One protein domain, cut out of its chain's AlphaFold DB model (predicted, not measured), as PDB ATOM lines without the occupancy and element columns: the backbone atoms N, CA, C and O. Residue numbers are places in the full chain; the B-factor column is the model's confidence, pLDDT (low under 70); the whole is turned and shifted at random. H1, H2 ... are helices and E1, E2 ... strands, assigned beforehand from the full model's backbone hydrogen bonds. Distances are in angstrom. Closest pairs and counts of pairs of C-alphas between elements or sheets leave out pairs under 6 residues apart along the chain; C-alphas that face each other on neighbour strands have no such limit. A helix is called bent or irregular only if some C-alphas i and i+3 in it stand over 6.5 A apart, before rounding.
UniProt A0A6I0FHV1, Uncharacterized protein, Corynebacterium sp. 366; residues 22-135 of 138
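AT A GLANCE: This is residues 22 to 135 of the 138 residues of an uncharacterized protein of Corynebacterium sp. 366 (UniProt A0A6I0FHV1). Two small antiparallel sheets, E2-E1-E3 and the hairpin E4-E5, form a body, with H1 packed on E4. H2 starts beside E2 and runs outward as an arm; H3 turns off at its end, where residues 130 to 135 stick out. You have 114 residues with five named strands followed by three named helices, a mixed class, though under half of the residues are in named elements. The whole is compact, with a radius of gyration of the C-alphas of 15.1 A and spans of 47 by 34 by 22 A.

HOW THE PARTS SIT: Start at E1, residues 25 to 29, the inner strand; N 27 and O 39 of E2, residues 37 to 43, are 2.8 A apart in their hairpin. E1 and E3, residues 59 to 61, are antiparallel neighbours, and N 26 of E1 and O 60 of E3 are within hydrogen-bond range at 3.0 A. H2, residues 105 to 119, is on this sheet, the closest C-alphas being Leu 40 and Cys 107, 5.7 A. H1, residues 84 to 93, and H2 only just touch, with 3 pairs of C-alphas within 8 A, the closest Leu 84 and Leu 111 at 7.4 A; this helical hairpin has a shallow tilt of 27 degrees, opposite ways. E4, residues 66 to 68, forms a hairpin with E5, residues 74 to 76, where N 67 and O 75 are 2.9 A apart; the closest C-alphas of E4 and H1 are Tyr 67 and Ala 90, 5.9 A. H3, residues 125 to 132, and H2 only just touch, only at the corner, with 3 pairs of C-alphas within 8 A, the closest Ile 118 and Lys 126 at 5.9 A; they are about perpendicular at 76 degrees. In H2 and H3 every O i to N i+4 pair is within hydrogen-bond range, in H1 3 of 6.

IN THESE COORDINATES: Find C-alpha 25 at (17.100, -9.316, 36.250), where E1 begins; E2 is 17.8 A long. H1 spans 14.8 A and is only just irregular, C-alphas 89 and 92 being 6.8 A apart. H2 runs 20.6 A from C-alpha 105 at (21.794, -9.960, 51.741), and H3 ends at C-alpha 132, (40.262, -17.778, 29.169).

THE WHOLE: The C-alphas farthest apart, of Arg 98 and Leu 135, are 47.8 A apart. The printed part has no cut; the links E2 to E3 and H1 to H2 are long. Look for pLDDT under 70 in 22 residues, among them 42 to 47, 54 to 57 and 121 to 128.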
ATOM      1  N   ARG A  22      26.665  -4.996  36.238       84.44
ATOM      2  CA  ARG A  22      25.298  -4.528  36.016       84.44
ATOM      3  C   ARG A  22      24.320  -5.679  36.159       84.44
ATOM      4  O   ARG A  22      24.487  -6.716  35.526       84.44
ATOM      5  N   ILE A  23      23.261  -5.446  36.921       87.50
ATOM      6  CA  ILE A  23      22.167  -6.390  37.113       87.50
ATOM      7  C   ILE A  23      21.021  -6.045  36.176       87.50
ATOM      8  O   ILE A  23      20.578  -4.900  36.106       87.50
ATOM      9  N   GLN A  24      20.543  -7.052  35.449       88.88
ATOM     10  CA  GLN A  24      19.470  -6.909  34.463       88.88
ATOM     11  C   GLN A  24      18.185  -7.618  34.866       88.88
ATOM     12  O   GLN A  24      17.125  -7.276  34.344       88.88
ATOM     13  N   ALA A  25      18.261  -8.581  35.783       89.38
ATOM     14  CA  ALA A  25      17.100  -9.316  36.250       89.38
ATOM     15  C   ALA A  25      17.210  -9.683  37.729       89.38
ATOM     16  O   ALA A  25      18.306  -9.886  38.261       89.38
ATOM     17  N   ILE A  26      16.048  -9.813  38.359       89.38
ATOM     18  CA  ILE A  26      15.891 -10.322  39.720       89.38
ATOM     19  C   ILE A  26      14.873 -11.462  39.734       89.38
ATOM     20  O   ILE A  26      13.890 -11.434  38.997       89.38
ATOM     21  N   HIS A  27      15.088 -12.447  40.594       88.56
ATOM     22  CA  HIS A  27      14.036 -13.358  41.025       88.56
ATOM     23  C   HIS A  27      13.392 -12.788  42.278       88.56
ATOM     24  O   HIS A  27      14.067 -12.190  43.112       88.56
ATOM     25  N   ILE A  28      12.086 -12.970  42.417       86.75
ATOM     26  CA  ILE A  28      11.371 -12.568  43.624       86.75
ATOM     27  C   ILE A  28      10.987 -13.844  44.355       86.75
ATOM     28  O   ILE A  28      10.219 -14.649  43.823       86.75
ATOM     29  N   ASP A  29      11.540 -14.032  45.549       83.50
ATOM     30  CA  ASP A  29      11.056 -15.043  46.473       83.50
ATOM     31  C   ASP A  29       9.735 -14.552  47.072       83.50
ATOM     32  O   ASP A  29       9.677 -13.588  47.838       83.50
ATOM     33  N   GLY A  30       8.657 -15.194  46.628       68.00
ATOM     34  CA  GLY A  30       7.297 -14.951  47.088       68.00
ATOM     35  C   GLY A  30       6.838 -15.923  48.173       68.00
ATOM     36  O   GLY A  30       5.639 -15.973  48.431       68.00
ATOM     37  N   THR A  31       7.739 -16.717  48.767       73.88
ATOM     38  CA  THR A  31       7.391 -17.676  49.832       73.88
ATOM     39  C   THR A  31       6.786 -16.954  51.037       73.88
ATOM     40  O   THR A  31       5.771 -17.397  51.572       73.88
ATOM     41  N   ASP A  32       7.345 -15.796  51.402       76.25
ATOM     42  CA  ASP A  32       6.739 -14.850  52.337       76.25
ATOM     43  C   ASP A  32       6.326 -13.566  51.606       76.25
ATOM     44  O   ASP A  32       7.113 -12.648  51.374       76.25
ATOM     45  N   LEU A  33       5.042 -13.482  51.255       75.25
ATOM     46  CA  LEU A  33       4.477 -12.310  50.585       75.25
ATOM     47  C   LEU A  33       4.399 -11.068  51.486       75.25
ATOM     48  O   LEU A  33       4.085  -9.989  50.982       75.25
ATOM     49  N   SER A  34       4.642 -11.186  52.797       81.75
ATOM     50  CA  SER A  34       4.693 -10.030  53.696       81.75
ATOM     51  C   SER A  34       6.003  -9.245  53.564       81.75
ATOM     52  O   SER A  34       5.995  -8.028  53.763       81.75
ATOM     53  N   ASN A  35       7.079  -9.915  53.138       83.50
ATOM     54  CA  ASN A  35       8.393  -9.333  52.882       83.50
ATOM     55  C   ASN A  35       9.040  -9.987  51.644       83.50
ATOM     56  O   ASN A  35       9.923 -10.833  51.788       83.50
ATOM     57  N   PRO A  36       8.601  -9.628  50.424       88.38
ATOM     58  CA  PRO A  36       9.120 -10.242  49.210       88.38
ATOM     59  C   PRO A  36      10.611  -9.930  49.024       88.38
ATOM     60  O   PRO A  36      11.024  -8.765  48.980       88.38
ATOM     61  N   ILE A  37      11.419 -10.980  48.875       90.00
ATOM     62  CA  ILE A  37      12.876 -10.862  48.756       90.00
ATOM     63  C   ILE A  37      13.277 -10.882  47.279       90.00
ATOM     64  O   ILE A  37      12.948 -11.800  46.533       90.00
ATOM     65  N   ALA A  38      14.025  -9.870  46.848       90.69
ATOM     66  CA  ALA A  38      14.651  -9.798  45.539       90.69
ATOM     67  C   ALA A  38      16.024 -10.487  45.564       90.69
ATOM     68  O   ALA A  38      16.976 -10.015  46.190       90.69
ATOM     69  N   HIS A  39      16.135 -11.591  44.836       90.38
ATOM     70  CA  HIS A  39      17.371 -12.316  44.579       90.38
ATOM     71  C   HIS A  39      17.976 -11.873  43.243       90.38
ATOM     72  O   HIS A  39      17.285 -11.793  42.229       90.38
ATOM     73  N   LEU A  40      19.277 -11.589  43.220       88.69
ATOM     74  CA  LEU A  40      19.967 -11.125  42.012       88.69
ATOM     75  C   LEU A  40      20.327 -12.316  41.125       88.69
ATOM     76  O   LEU A  40      20.794 -13.324  41.646       88.69
ATOM     77  N   CYS A  41      20.137 -12.213  39.809       83.06
ATOM     78  CA  CYS A  41      20.362 -13.331  38.884       83.06
ATOM     79  C   CYS A  41      21.772 -13.310  38.284       83.06
ATOM     80  O   CYS A  41      22.221 -12.254  37.842       83.06
ATOM     81  N   VAL A  42      22.408 -14.482  38.165       67.56
ATOM     82  CA  VAL A  42      23.683 -14.646  37.432       67.56
ATOM     83  C   VAL A  42      23.433 -14.651  35.923       67.56
ATOM     84  O   VAL A  42      24.086 -13.950  35.158       67.56
ATOM     85  N   THR A  43      22.425 -15.407  35.488       66.44
ATOM     86  CA  THR A  43      21.882 -15.356  34.130       66.44
ATOM     87  C   THR A  43      20.359 -15.510  34.205       66.44
ATOM     88  O   THR A  43      19.871 -16.476  34.797       66.44
ATOM     89  N   PRO A  44      19.573 -14.594  33.607       62.06
ATOM     90  CA  PRO A  44      18.111 -14.611  33.729       62.06
ATOM     91  C   PRO A  44      17.465 -15.923  33.250       62.06
ATOM     92  O   PRO A  44      16.409 -16.310  33.737       62.06
ATOM     93  N   HIS A  45      18.105 -16.621  32.305       55.69
ATOM     94  CA  HIS A  45      17.580 -17.846  31.695       55.69
ATOM     95  C   HIS A  45      17.944 -19.140  32.435       55.69
ATOM     96  O   HIS A  45      17.317 -20.163  32.177       55.69
ATOM     97  N   GLN A  46      18.938 -19.134  33.332       58.94
ATOM     98  CA  GLN A  46      19.355 -20.356  34.041       58.94
ATOM     99  C   GLN A  46      18.647 -20.542  35.389       58.94
ATOM    100  O   GLN A  46      18.872 -21.556  36.047       58.94
ATOM    101  N   GLY A  47      17.805 -19.588  35.809       59.94
ATOM    102  CA  GLY A  47      17.036 -19.681  37.057       59.94
ATOM    103  C   GLY A  47      17.903 -19.716  38.318       59.94
ATOM    104  O   GLY A  47      17.522 -20.335  39.310       59.94
ATOM    105  N   ARG A  48      19.108 -19.129  38.266       70.25
ATOM    106  CA  ARG A  48      20.070 -19.145  39.375       70.25
ATOM    107  C   ARG A  48      20.317 -17.743  39.908       70.25
ATOM    108  O   ARG A  48      20.785 -16.859  39.182       70.25
ATOM    109  N   ALA A  49      20.043 -17.583  41.198       82.12
ATOM    110  CA  ALA A  49      20.438 -16.409  41.949       82.12
ATOM    111  C   ALA A  49      21.915 -16.472  42.369       82.12
ATOM    112  O   ALA A  49      22.493 -17.553  42.490       82.12
ATOM    113  N   TYR A  50      22.509 -15.315  42.658       82.12
ATOM    114  CA  TYR A  50      23.870 -15.194  43.190       82.12
ATOM    115  C   TYR A  50      24.089 -15.974  44.489       82.12
ATOM    116  O   TYR A  50      25.164 -16.526  44.700       82.12
ATOM    117  N   CYS A  51      23.073 -16.050  45.351       83.06
ATOM    118  CA  CYS A  51      23.132 -16.820  46.593       83.06
ATOM    119  C   CYS A  51      23.019 -18.342  46.390       83.06
ATOM    120  O   CYS A  51      23.059 -19.082  47.365       83.06
ATOM    121  N   GLY A  52      22.861 -18.822  45.152       74.88
ATOM    122  CA  GLY A  52      22.693 -20.245  44.854       74.88
ATOM    123  C   GLY A  52      21.274 -20.771  45.071       74.88
ATOM    124  O   GLY A  52      20.995 -21.904  44.679       74.88
ATOM    125  N   ASP A  53      20.364 -19.955  45.613       70.44
ATOM    126  CA  ASP A  53      18.961 -20.333  45.728       70.44
ATOM    127  C   ASP A  53      18.368 -20.561  44.336       70.44
ATOM    128  O   ASP A  53      18.308 -19.663  43.484       70.44
ATOM    129  N   LEU A  54      17.901 -21.794  44.126       62.97
ATOM    130  CA  LEU A  54      17.025 -22.160  43.022       62.97
ATOM    131  C   LEU A  54      15.656 -21.552  43.311       62.97
ATOM    132  O   LEU A  54      14.734 -22.219  43.787       62.97
ATOM    133  N   THR A  55      15.552 -20.250  43.075       59.78
ATOM    134  CA  THR A  55      14.304 -19.515  43.214       59.78
ATOM    135  C   THR A  55      13.291 -20.133  42.254       59.78
ATOM    136  O   THR A  55      13.422 -20.066  41.032       59.78
ATOM    137  N   ARG A  56      12.275 -20.797  42.816       57.28
ATOM    138  CA  ARG A  56      11.144 -21.368  42.071       57.28
ATOM    139  C   ARG A  56      10.214 -20.237  41.630       57.28
ATOM    140  O   ARG A  56       9.093 -20.117  42.108       57.28
ATOM    141  N   GLY A  57      10.702 -19.363  40.759       62.88
ATOM    142  CA  GLY A  57       9.973 -18.187  40.310       62.88
ATOM    143  C   GLY A  57      10.532 -17.635  39.009       62.88
ATOM    144  O   GLY A  57      11.681 -17.883  38.649       62.88
ATOM    145  N   ASN A  58       9.710 -16.866  38.302       73.00
ATOM    146  CA  ASN A  58      10.134 -16.206  37.074       73.00
ATOM    147  C   ASN A  58      11.220 -15.165  37.376       73.00
ATOM    148  O   ASN A  58      11.135 -14.441  38.370       73.00
ATOM    149  N   ALA A  59      12.226 -15.088  36.506       82.38
ATOM    150  CA  ALA A  59      13.132 -13.950  36.486       82.38
ATOM    151  C   ALA A  59      12.379 -12.742  35.917       82.38
ATOM    152  O   ALA A  59      11.728 -12.834  34.875       82.38
ATOM    153  N   TYR A  60      12.488 -11.604  36.587       86.19
ATOM    154  CA  TYR A  60      11.938 -10.338  36.131       86.19
ATOM    155  C   TYR A  60      13.073  -9.472  35.610       86.19
ATOM    156  O   TYR A  60      13.948  -9.064  36.375       86.19
ATOM    157  N   TYR A  61      13.054  -9.174  34.311       89.12
ATOM    158  CA  TYR A  61      13.944  -8.164  33.754       89.12
ATOM    159  C   TYR A  61      13.583  -6.802  34.332       89.12
ATOM    160  O   TYR A  61      12.445  -6.349  34.214       89.12
ATOM    161  N   ILE A  62      14.573  -6.154  34.935       88.75
ATOM    162  CA  ILE A  62      14.432  -4.832  35.549       88.75
ATOM    163  C   ILE A  62      14.803  -3.705  34.583       88.75
ATOM    164  O   ILE A  62      14.632  -2.534  34.904       88.75
ATOM    165  N   THR A  63      15.290  -4.029  33.383       88.94
ATOM    166  CA  THR A  63      15.546  -3.042  32.329       88.94
ATOM    167  C   THR A  63      14.268  -2.278  32.001       88.94
ATOM    168  O   THR A  63      13.239  -2.871  31.679       88.94
ATOM    169  N   GLY A  64      14.328  -0.953  32.087       87.38
ATOM    170  CA  GLY A  64      13.174  -0.085  31.895       87.38
ATOM    171  C   GLY A  64      12.288   0.116  33.124       87.38
ATOM    172  O   GLY A  64      11.360   0.919  33.037       87.38
ATOM    173  N   TRP A  65      12.571  -0.529  34.262       89.38
ATOM    174  CA  TRP A  65      11.871  -0.238  35.513       89.38
ATOM    175  C   TRP A  65      12.168   1.182  35.984       89.38
ATOM    176  O   TRP A  65      13.239   1.738  35.733       89.38
ATOM    177  N   HIS A  66      11.205   1.764  36.688       87.94
ATOM    178  CA  HIS A  66      11.296   3.117  37.214       87.94
ATOM    179  C   HIS A  66      11.354   3.093  38.737       87.94
ATOM    180  O   HIS A  66      10.676   2.292  39.376       87.94
ATOM    181  N   TYR A  67      12.134   3.997  39.320       88.88
ATOM    182  CA  TYR A  67      12.150   4.229  40.761       88.88
ATOM    183  C   TYR A  67      12.360   5.705  41.072       88.88
ATOM    184  O   TYR A  67      12.693   6.504  40.193       88.88
ATOM    185  N   ARG A  68      12.133   6.074  42.329       86.62
ATOM    186  CA  ARG A  68      12.444   7.398  42.854       86.62
ATOM    187  C   ARG A  68      13.736   7.300  43.659       86.62
ATOM    188  O   ARG A  68      13.796   6.471  44.552       86.62
ATOM    189  N   ASN A  69      14.755   8.095  43.356       83.44
ATOM    190  CA  ASN A  69      15.967   8.112  44.179       83.44
ATOM    191  C   ASN A  69      15.771   8.915  45.478       83.44
ATOM    192  O   ASN A  69      14.708   9.488  45.725       83.44
ATOM    193  N   ASP A  70      16.814   8.953  46.298       81.12
ATOM    194  CA  ASP A  70      16.892   9.661  47.578       81.12
ATOM    195  C   ASP A  70      16.557  11.164  47.492       81.12
ATOM    196  O   ASP A  70      15.897  11.698  48.381       81.12
ATOM    197  N   ILE A  71      16.919  11.836  46.396       84.75
ATOM    198  CA  ILE A  71      16.587  13.250  46.140       84.75
ATOM    199  C   ILE A  71      15.213  13.459  45.476       84.75
ATOM    200  O   ILE A  71      14.861  14.573  45.087       84.75
ATOM    201  N   GLY A  72      14.419  12.400  45.313       80.81
ATOM    202  CA  GLY A  72      13.057  12.476  44.783       80.81
ATOM    203  C   GLY A  72      12.936  12.475  43.253       80.81
ATOM    204  O   GLY A  72      11.815  12.541  42.736       80.81
ATOM    205  N   ALA A  73      14.041  12.356  42.515       86.00
ATOM    206  CA  ALA A  73      14.044  12.261  41.061       86.00
ATOM    207  C   ALA A  73      13.595  10.871  40.588       86.00
ATOM    208  O   ALA A  73      13.943   9.843  41.173       86.00
ATOM    209  N   ARG A  74      12.824  10.825  39.494       87.38
ATOM    210  CA  ARG A  74      12.461   9.564  38.835       87.38
ATOM    211  C   ARG A  74      13.608   9.105  37.945       87.38
ATOM    212  O   ARG A  74      13.935   9.779  36.973       87.38
ATOM    213  N   LEU A  75      14.165   7.941  38.244       87.00
ATOM    214  CA  LEU A  75      15.195   7.295  37.444       87.00
ATOM    215  C   LEU A  75      14.631   6.049  36.759       87.00
ATOM    216  O   LEU A  75      13.712   5.396  37.258       87.00
ATOM    217  N   LYS A  76      15.166   5.755  35.574       90.56
ATOM    218  CA  LYS A  76      14.832   4.581  34.766       90.56
ATOM    219  C   LYS A  76      16.060   3.683  34.693       90.56
ATOM    220  O   LYS A  76      17.148   4.174  34.401       90.56
ATOM    221  N   VAL A  77      15.880   2.385  34.915       89.88
ATOM    222  CA  VAL A  77      16.933   1.388  34.701       89.88
ATOM    223  C   VAL A  77      17.252   1.315  33.208       89.88
ATOM    224  O   VAL A  77      16.348   1.152  32.382       89.88
ATOM    225  N   ASP A  78      18.531   1.454  32.860       88.00
ATOM    226  CA  ASP A  78      18.982   1.417  31.470       88.00
ATOM    227  C   ASP A  78      18.874  -0.006  30.868       88.00
ATOM    228  O   ASP A  78      18.645  -0.993  31.570       88.00
ATOM    229  N   ASN A  79      19.035  -0.132  29.548       88.19
ATOM    230  CA  ASN A  79      18.962  -1.432  28.860       88.19
ATOM    231  C   ASN A  79      20.161  -2.355  29.151       88.19
ATOM    232  O   ASN A  79      20.124  -3.535  28.820       88.19
ATOM    233  N   ARG A  80      21.245  -1.825  29.719       86.56
ATOM    234  CA  ARG A  80      22.418  -2.584  30.167       86.56
ATOM    235  C   ARG A  80      22.239  -3.093  31.599       86.56
ATOM    236  O   ARG A  80      23.012  -3.960  32.003       86.56
ATOM    237  N   GLY A  81      21.253  -2.590  32.339       88.25
ATOM    238  CA  GLY A  81      20.965  -2.918  33.727       88.25
ATOM    239  C   GLY A  81      21.338  -1.794  34.696       88.25
ATOM    240  O   GLY A  81      21.583  -0.650  34.324       88.25
ATOM    241  N   ILE A  82      21.392  -2.123  35.976       88.19
ATOM    242  CA  ILE A  82      21.690  -1.183  37.059       88.19
ATOM    243  C   ILE A  82      22.929  -1.650  37.821       88.19
ATOM    244  O   ILE A  82      23.117  -2.846  38.036       88.19
ATOM    245  N   ILE A  83      23.804  -0.718  38.194       86.44
ATOM    246  CA  ILE A  83      24.974  -1.033  39.025       86.44
ATOM    247  C   ILE A  83      24.556  -1.225  40.486       86.44
ATOM    248  O   ILE A  83      23.570  -0.628  40.921       86.44
ATOM    249  N   LEU A  84      25.327  -2.000  41.255       82.38
ATOM    250  CA  LEU A  84      24.979  -2.365  42.635       82.38
ATOM    251  C   LEU A  84      24.655  -1.150  43.520       82.38
ATOM    252  O   LEU A  84      23.617  -1.147  44.171       82.38
ATOM    253  N   ARG A  85      25.484  -0.094  43.506       80.31
ATOM    254  CA  ARG A  85      25.228   1.116  44.313       80.31
ATOM    255  C   ARG A  85      23.834   1.693  44.058       80.31
ATOM    256  O   ARG A  85      23.081   1.943  44.987       80.31
ATOM    257  N   THR A  86      23.488   1.861  42.788       85.38
ATOM    258  CA  THR A  86      22.200   2.411  42.364       85.38
ATOM    259  C   THR A  86      21.051   1.435  42.645       85.38
ATOM    260  O   THR A  86      19.940   1.857  42.948       85.38
ATOM    261  N   LEU A  87      21.309   0.126  42.584       87.50
ATOM    262  CA  LEU A  87      20.330  -0.919  42.880       87.50
ATOM    263  C   LEU A  87      19.903  -0.916  44.352       87.50
ATOM    264  O   LEU A  87      18.715  -1.060  44.628       87.50
ATOM    265  N   ILE A  88      20.847  -0.735  45.281       85.62
ATOM    266  CA  ILE A  88      20.570  -0.670  46.726       85.62
ATOM    267  C   ILE A  88      19.619   0.492  47.041       85.62
ATOM    268  O   ILE A  88      18.696   0.337  47.836       85.62
ATOM    269  N   GLU A  89      19.806   1.634  46.378       85.56
ATOM    270  CA  GLU A  89      18.919   2.796  46.497       85.56
ATOM    271  C   GLU A  89      17.549   2.552  45.831       85.56
ATOM    272  O   GLU A  89      16.527   3.053  46.298       85.56
ATOM    273  N   ALA A  90      17.513   1.777  44.742       87.81
ATOM    274  CA  ALA A  90      16.309   1.541  43.948       87.81
ATOM    275  C   ALA A  90      15.366   0.477  44.530       87.81
ATOM    276  O   ALA A  90      14.150   0.672  44.507       87.81
ATOM    277  N   ILE A  91      15.895  -0.643  45.036       87.88
ATOM    278  CA  ILE A  91      15.091  -1.809  45.448       87.88
ATOM    279  C   ILE A  91      13.991  -1.467  46.464       87.88
ATOM    280  O   ILE A  91      12.851  -1.864  46.218       87.88
ATOM    281  N   PRO A  92      14.253  -0.694  47.538       86.19
ATOM    282  CA  PRO A  92      13.222  -0.360  48.523       86.19
ATOM    283  C   PRO A  92      12.031   0.426  47.947       86.19
ATOM    284  O   PRO A  92      10.977   0.511  48.571       86.19
ATOM    285  N   GLN A  93      12.196   1.031  46.768       88.31
ATOM    286  CA  GLN A  93      11.173   1.817  46.072       88.31
ATOM    287  C   GLN A  93      10.360   0.969  45.090       88.31
ATOM    288  O   GLN A  93       9.309   1.399  44.609       88.31
ATOM    289  N   TRP A  94      10.843  -0.227  44.760       88.75
ATOM    290  CA  TRP A  94      10.103  -1.190  43.963       88.75
ATOM    291  C   TRP A  94       9.133  -1.957  44.837       88.75
ATOM    292  O   TRP A  94       9.387  -2.222  46.011       88.75
ATOM    293  N   THR A  95       8.000  -2.328  44.246       87.44
ATOM    294  CA  THR A  95       6.978  -3.086  44.956       87.44
ATOM    295  C   THR A  95       6.604  -4.338  44.187       87.44
ATOM    296  O   THR A  95       6.503  -4.327  42.962       87.44
ATOM    297  N   PHE A  96       6.356  -5.410  44.926       85.25
ATOM    298  CA  PHE A  96       5.758  -6.639  44.433       85.25
ATOM    299  C   PHE A  96       4.522  -6.933  45.272       85.25
ATOM    300  O   PHE A  96       4.575  -6.878  46.497       85.25
ATOM    301  N   ASN A  97       3.373  -7.154  44.630       85.62
ATOM    302  CA  ASN A  97       2.086  -7.303  45.322       85.62
ATOM    303  C   ASN A  97       1.805  -6.190  46.355       85.62
ATOM    304  O   ASN A  97       1.299  -6.445  47.445       85.62
ATOM    305  N   ARG A  98       2.121  -4.934  45.997       87.12
ATOM    306  CA  ARG A  98       1.974  -3.734  46.853       87.12
ATOM    307  C   ARG A  98       2.845  -3.734  48.119       87.12
ATOM    308  O   ARG A  98       2.621  -2.912  49.005       87.12
ATOM    309  N   ARG A  99       3.837  -4.620  48.213       87.44
ATOM    310  CA  ARG A  99       4.830  -4.648  49.291       87.44
ATOM    311  C   ARG A  99       6.191  -4.205  48.758       87.44
ATOM    312  O   ARG A  99       6.531  -4.616  47.649       87.44
ATOM    313  N   PRO A 100       6.948  -3.370  49.491       88.62
ATOM    314  CA  PRO A 100       8.321  -3.038  49.125       88.62
ATOM    315  C   PRO A 100       9.170  -4.299  48.970       88.62
ATOM    316  O   PRO A 100       9.007  -5.246  49.737       88.62
ATOM    317  N   LEU A 101      10.053  -4.307  47.975       88.56
ATOM    318  CA  LEU A 101      11.033  -5.372  47.809       88.56
ATOM    319  C   LEU A 101      12.212  -5.172  48.765       88.56
ATOM    320  O   LEU A 101      12.702  -4.055  48.936       88.56
ATOM    321  N   THR A 102      12.718  -6.275  49.311       90.88
ATOM    322  CA  THR A 102      13.948  -6.300  50.111       90.88
ATOM    323  C   THR A 102      15.045  -7.026  49.342       90.88
ATOM    324  O   THR A 102      14.814  -8.099  48.797       90.88
ATOM    325  N   LEU A 103      16.257  -6.473  49.281       90.06
ATOM    326  CA  LEU A 103      17.386  -7.140  48.628       90.06
ATOM    327  C   LEU A 103      17.872  -8.329  49.471       90.06
ATOM    328  O   LEU A 103      18.127  -8.175  50.664       90.06
ATOM    329  N   CYS A 104      18.065  -9.494  48.846       89.56
ATOM    330  CA  CYS A 104      18.707 -10.638  49.490       89.56
ATOM    331  C   CYS A 104      20.142 -10.269  49.934       89.56
ATOM    332  O   CYS A 104      20.970  -9.935  49.076       89.56
ATOM    333  N   PRO A 105      20.483 -10.369  51.235       88.38
ATOM    334  CA  PRO A 105      21.794  -9.960  51.741       88.38
ATOM    335  C   PRO A 105      22.935 -10.814  51.174       88.38
ATOM    336  O   PRO A 105      23.987 -10.281  50.844       88.38
ATOM    337  N   LEU A 106      22.713 -12.114  50.956       87.12
ATOM    338  CA  LEU A 106      23.718 -12.989  50.340       87.12
ATOM    339  C   LEU A 106      23.982 -12.615  48.879       87.12
ATOM    340  O   LEU A 106      25.131 -12.577  48.446       87.12
ATOM    341  N   CYS A 107      22.932 -12.290  48.116       88.12
ATOM    342  CA  CYS A 107      23.106 -11.796  46.751       88.12
ATOM    343  C   CYS A 107      23.866 -10.465  46.727       88.12
ATOM    344  O   CYS A 107      24.680 -10.252  45.834       88.12
ATOM    345  N   HIS A 108      23.611  -9.586  47.702       87.69
ATOM    346  CA  HIS A 108      24.339  -8.332  47.849       87.69
ATOM    347  C   HIS A 108      25.832  -8.577  48.089       87.69
ATOM    348  O   HIS A 108      26.643  -8.062  47.323       87.69
ATOM    349  N   THR A 109      26.191  -9.399  49.081       85.62
ATOM    350  CA  THR A 109      27.592  -9.729  49.384       85.62
ATOM    351  C   THR A 109      28.292 -10.332  48.171       85.62
ATOM    352  O   THR A 109      29.338  -9.842  47.763       85.62
ATOM    353  N   MET A 110      27.692 -11.338  47.528       85.25
ATOM    354  CA  MET A 110      28.295 -11.994  46.362       85.25
ATOM    355  C   MET A 110      28.507 -11.031  45.188       85.25
ATOM    356  O   MET A 110      29.555 -11.067  44.543       85.25
ATOM    357  N   LEU A 111      27.544 -10.141  44.932       83.69
ATOM    358  CA  LEU A 111      27.686  -9.123  43.896       83.69
ATOM    359  C   LEU A 111      28.753  -8.081  44.253       83.69
ATOM    360  O   LEU A 111      29.501  -7.654  43.375       83.69
ATOM    361  N   ALA A 112      28.847  -7.674  45.522       82.12
ATOM    362  CA  ALA A 112      29.889  -6.765  45.991       82.12
ATOM    363  C   ALA A 112      31.282  -7.392  45.825       82.12
ATOM    364  O   ALA A 112      32.181  -6.732  45.299       82.12
ATOM    365  N   CYS A 113      31.431  -8.680  46.163       79.75
ATOM    366  CA  CYS A 113      32.644  -9.456  45.907       79.75
ATOM    367  C   CYS A 113      33.007  -9.464  44.424       79.75
ATOM    368  O   CYS A 113      34.139  -9.147  44.066       79.75
ATOM    369  N   GLU A 114      32.063  -9.813  43.547       79.94
ATOM    370  CA  GLU A 114      32.323  -9.859  42.108       79.94
ATOM    371  C   GLU A 114      32.702  -8.476  41.562       79.94
ATOM    372  O   GLU A 114      33.656  -8.348  40.792       79.94
ATOM    373  N   ALA A 115      32.000  -7.426  41.989       78.06
ATOM    374  CA  ALA A 115      32.290  -6.059  41.587       78.06
ATOM    375  C   ALA A 115      33.697  -5.614  42.007       78.06
ATOM    376  O   ALA A 115      34.394  -4.998  41.196       78.06
ATOM    377  N   GLU A 116      34.131  -5.942  43.226       77.75
ATOM    378  CA  GLU A 116      35.481  -5.623  43.692       77.75
ATOM    379  C   GLU A 116      36.531  -6.456  42.950       77.75
ATOM    380  O   GLU A 116      37.492  -5.900  42.428       77.75
ATOM    381  N   MET A 117      36.307  -7.759  42.782       75.50
ATOM    382  CA  MET A 117      37.180  -8.660  42.024       75.50
ATOM    383  C   MET A 117      37.378  -8.225  40.562       75.50
ATOM    384  O   MET A 117      38.490  -8.255  40.036       75.50
ATOM    385  N   ILE A 118      36.313  -7.792  39.885       74.44
ATOM    386  CA  ILE A 118      36.350  -7.316  38.494       74.44
ATOM    387  C   ILE A 118      36.916  -5.892  38.403       74.44
ATOM    388  O   ILE A 118      37.575  -5.519  37.424       74.44
ATOM    389  N   GLY A 119      36.582  -5.039  39.367       69.06
ATOM    390  CA  GLY A 119      36.943  -3.627  39.374       69.06
ATOM    391  C   GLY A 119      38.354  -3.360  39.892       69.06
ATOM    392  O   GLY A 119      38.955  -2.342  39.534       69.06
ATOM    393  N   SER A 120      38.886  -4.249  40.727       70.75
ATOM    394  CA  SER A 120      40.160  -4.051  41.392       70.75
ATOM    395  C   SER A 120      41.348  -4.318  40.478       70.75
ATOM    396  O   SER A 120      41.300  -5.134  39.564       70.75
ATOM    397  N   ARG A 121      42.432  -3.567  40.707       65.19
ATOM    398  CA  ARG A 121      43.722  -3.782  40.034       65.19
ATOM    399  C   ARG A 121      44.504  -4.927  40.665       65.19
ATOM    400  O   ARG A 121      45.338  -5.525  39.988       65.19
ATOM    401  N   ASP A 122      44.229  -5.199  41.934       66.50
ATOM    402  CA  ASP A 122      44.921  -6.207  42.735       66.50
ATOM    403  C   ASP A 122      44.535  -7.610  42.249       66.50
ATOM    404  O   ASP A 122      45.356  -8.524  42.179       66.50
ATOM    405  N   TYR A 123      43.305  -7.727  41.752       64.88
ATOM    406  CA  TYR A 123      42.783  -8.907  41.097       64.88
ATOM    407  C   TYR A 123      42.863  -8.741  39.577       64.88
ATOM    408  O   TYR A 123      42.049  -8.065  38.952       64.88
ATOM    409  N   LYS A 124      43.817  -9.414  38.919       64.44
ATOM    410  CA  LYS A 124      43.921  -9.431  37.441       64.44
ATOM    411  C   LYS A 124      42.806 -10.245  36.758       64.44
ATOM    412  O   LYS A 124      42.987 -10.712  35.637       64.44
ATOM    413  N   ILE A 125      41.644 -10.388  37.392       67.19
ATOM    414  CA  ILE A 125      40.535 -11.247  36.964       67.19
ATOM    415  C   ILE A 125      40.030 -10.860  35.576       67.19
ATOM    416  O   ILE A 125      39.859 -11.737  34.740       67.19
ATOM    417  N   LYS A 126      39.903  -9.565  35.258       62.56
ATOM    418  CA  LYS A 126      39.564  -9.122  33.890       62.56
ATOM    419  C   LYS A 126      40.549  -9.618  32.832       62.56
ATOM    420  O   LYS A 126      40.136  -9.983  31.736       62.56
ATOM    421  N   GLY A 127      41.844  -9.591  33.148       62.50
ATOM    422  CA  GLY A 127      42.885 -10.109  32.264       62.50
ATOM    423  C   GLY A 127      42.749 -11.619  32.113       62.50
ATOM    424  O   GLY A 127      42.691 -12.112  30.997       62.50
ATOM    425  N   THR A 128      42.607 -12.332  33.229       69.38
ATOM    426  CA  THR A 128      42.462 -13.790  33.245       69.38
ATOM    427  C   THR A 128      41.219 -14.265  32.492       69.38
ATOM    428  O   THR A 128      41.351 -15.130  31.636       69.38
ATOM    429  N   ILE A 129      40.041 -13.676  32.734       70.00
ATOM    430  CA  ILE A 129      38.797 -13.991  32.007       70.00
ATOM    431  C   ILE A 129      38.996 -13.764  30.506       70.00
ATOM    432  O   ILE A 129      38.722 -14.652  29.710       70.00
ATOM    433  N   LYS A 130      39.571 -12.619  30.116       66.50
ATOM    434  CA  LYS A 130      39.843 -12.312  28.706       66.50
ATOM    435  C   LYS A 130      40.805 -13.308  28.053       66.50
ATOM    436  O   LYS A 130      40.683 -13.555  26.858       66.50
ATOM    437  N   GLU A 131      41.783 -13.839  28.784       73.06
ATOM    438  CA  GLU A 131      42.663 -14.890  28.263       73.06
ATOM    439  C   GLU A 131      41.963 -16.257  28.220       73.06
ATOM    440  O   GLU A 131      42.188 -17.014  27.280       73.06
ATOM    441  N   MET A 132      41.076 -16.557  29.173       70.19
ATOM    442  CA  MET A 132      40.262 -17.778  29.169       70.19
ATOM    443  C   MET A 132      39.262 -17.809  28.012       70.19
ATOM    444  O   MET A 132      39.138 -18.842  27.365       70.19
ATOM    445  N   ASP A 133      38.617 -16.686  27.693       71.12
ATOM    446  CA  ASP A 133      37.672 -16.571  26.570       71.12
ATOM    447  C   ASP A 133      38.335 -16.795  25.198       71.12
ATOM    448  O   ASP A 133      37.655 -17.049  24.204       71.12
ATOM    449  N   LYS A 134      39.670 -16.696  25.116       74.06
ATOM    450  CA  LYS A 134      40.439 -17.017  23.903       74.06
ATOM    451  C   LYS A 134      40.777 -18.501  23.784       74.06
ATOM    452  O   LYS A 134      41.253 -18.921  22.730       74.06
ATOM    453  N   LEU A 135      40.607 -19.279  24.851       63.59
ATOM    454  CA  LEU A 135      40.854 -20.712  24.805       63.59
ATOM    455  C   LEU A 135      39.689 -21.390  24.073       63.59
ATOM    456  O   LEU A 135      38.532 -21.038  24.302       63.59
TER     457      LEU A 135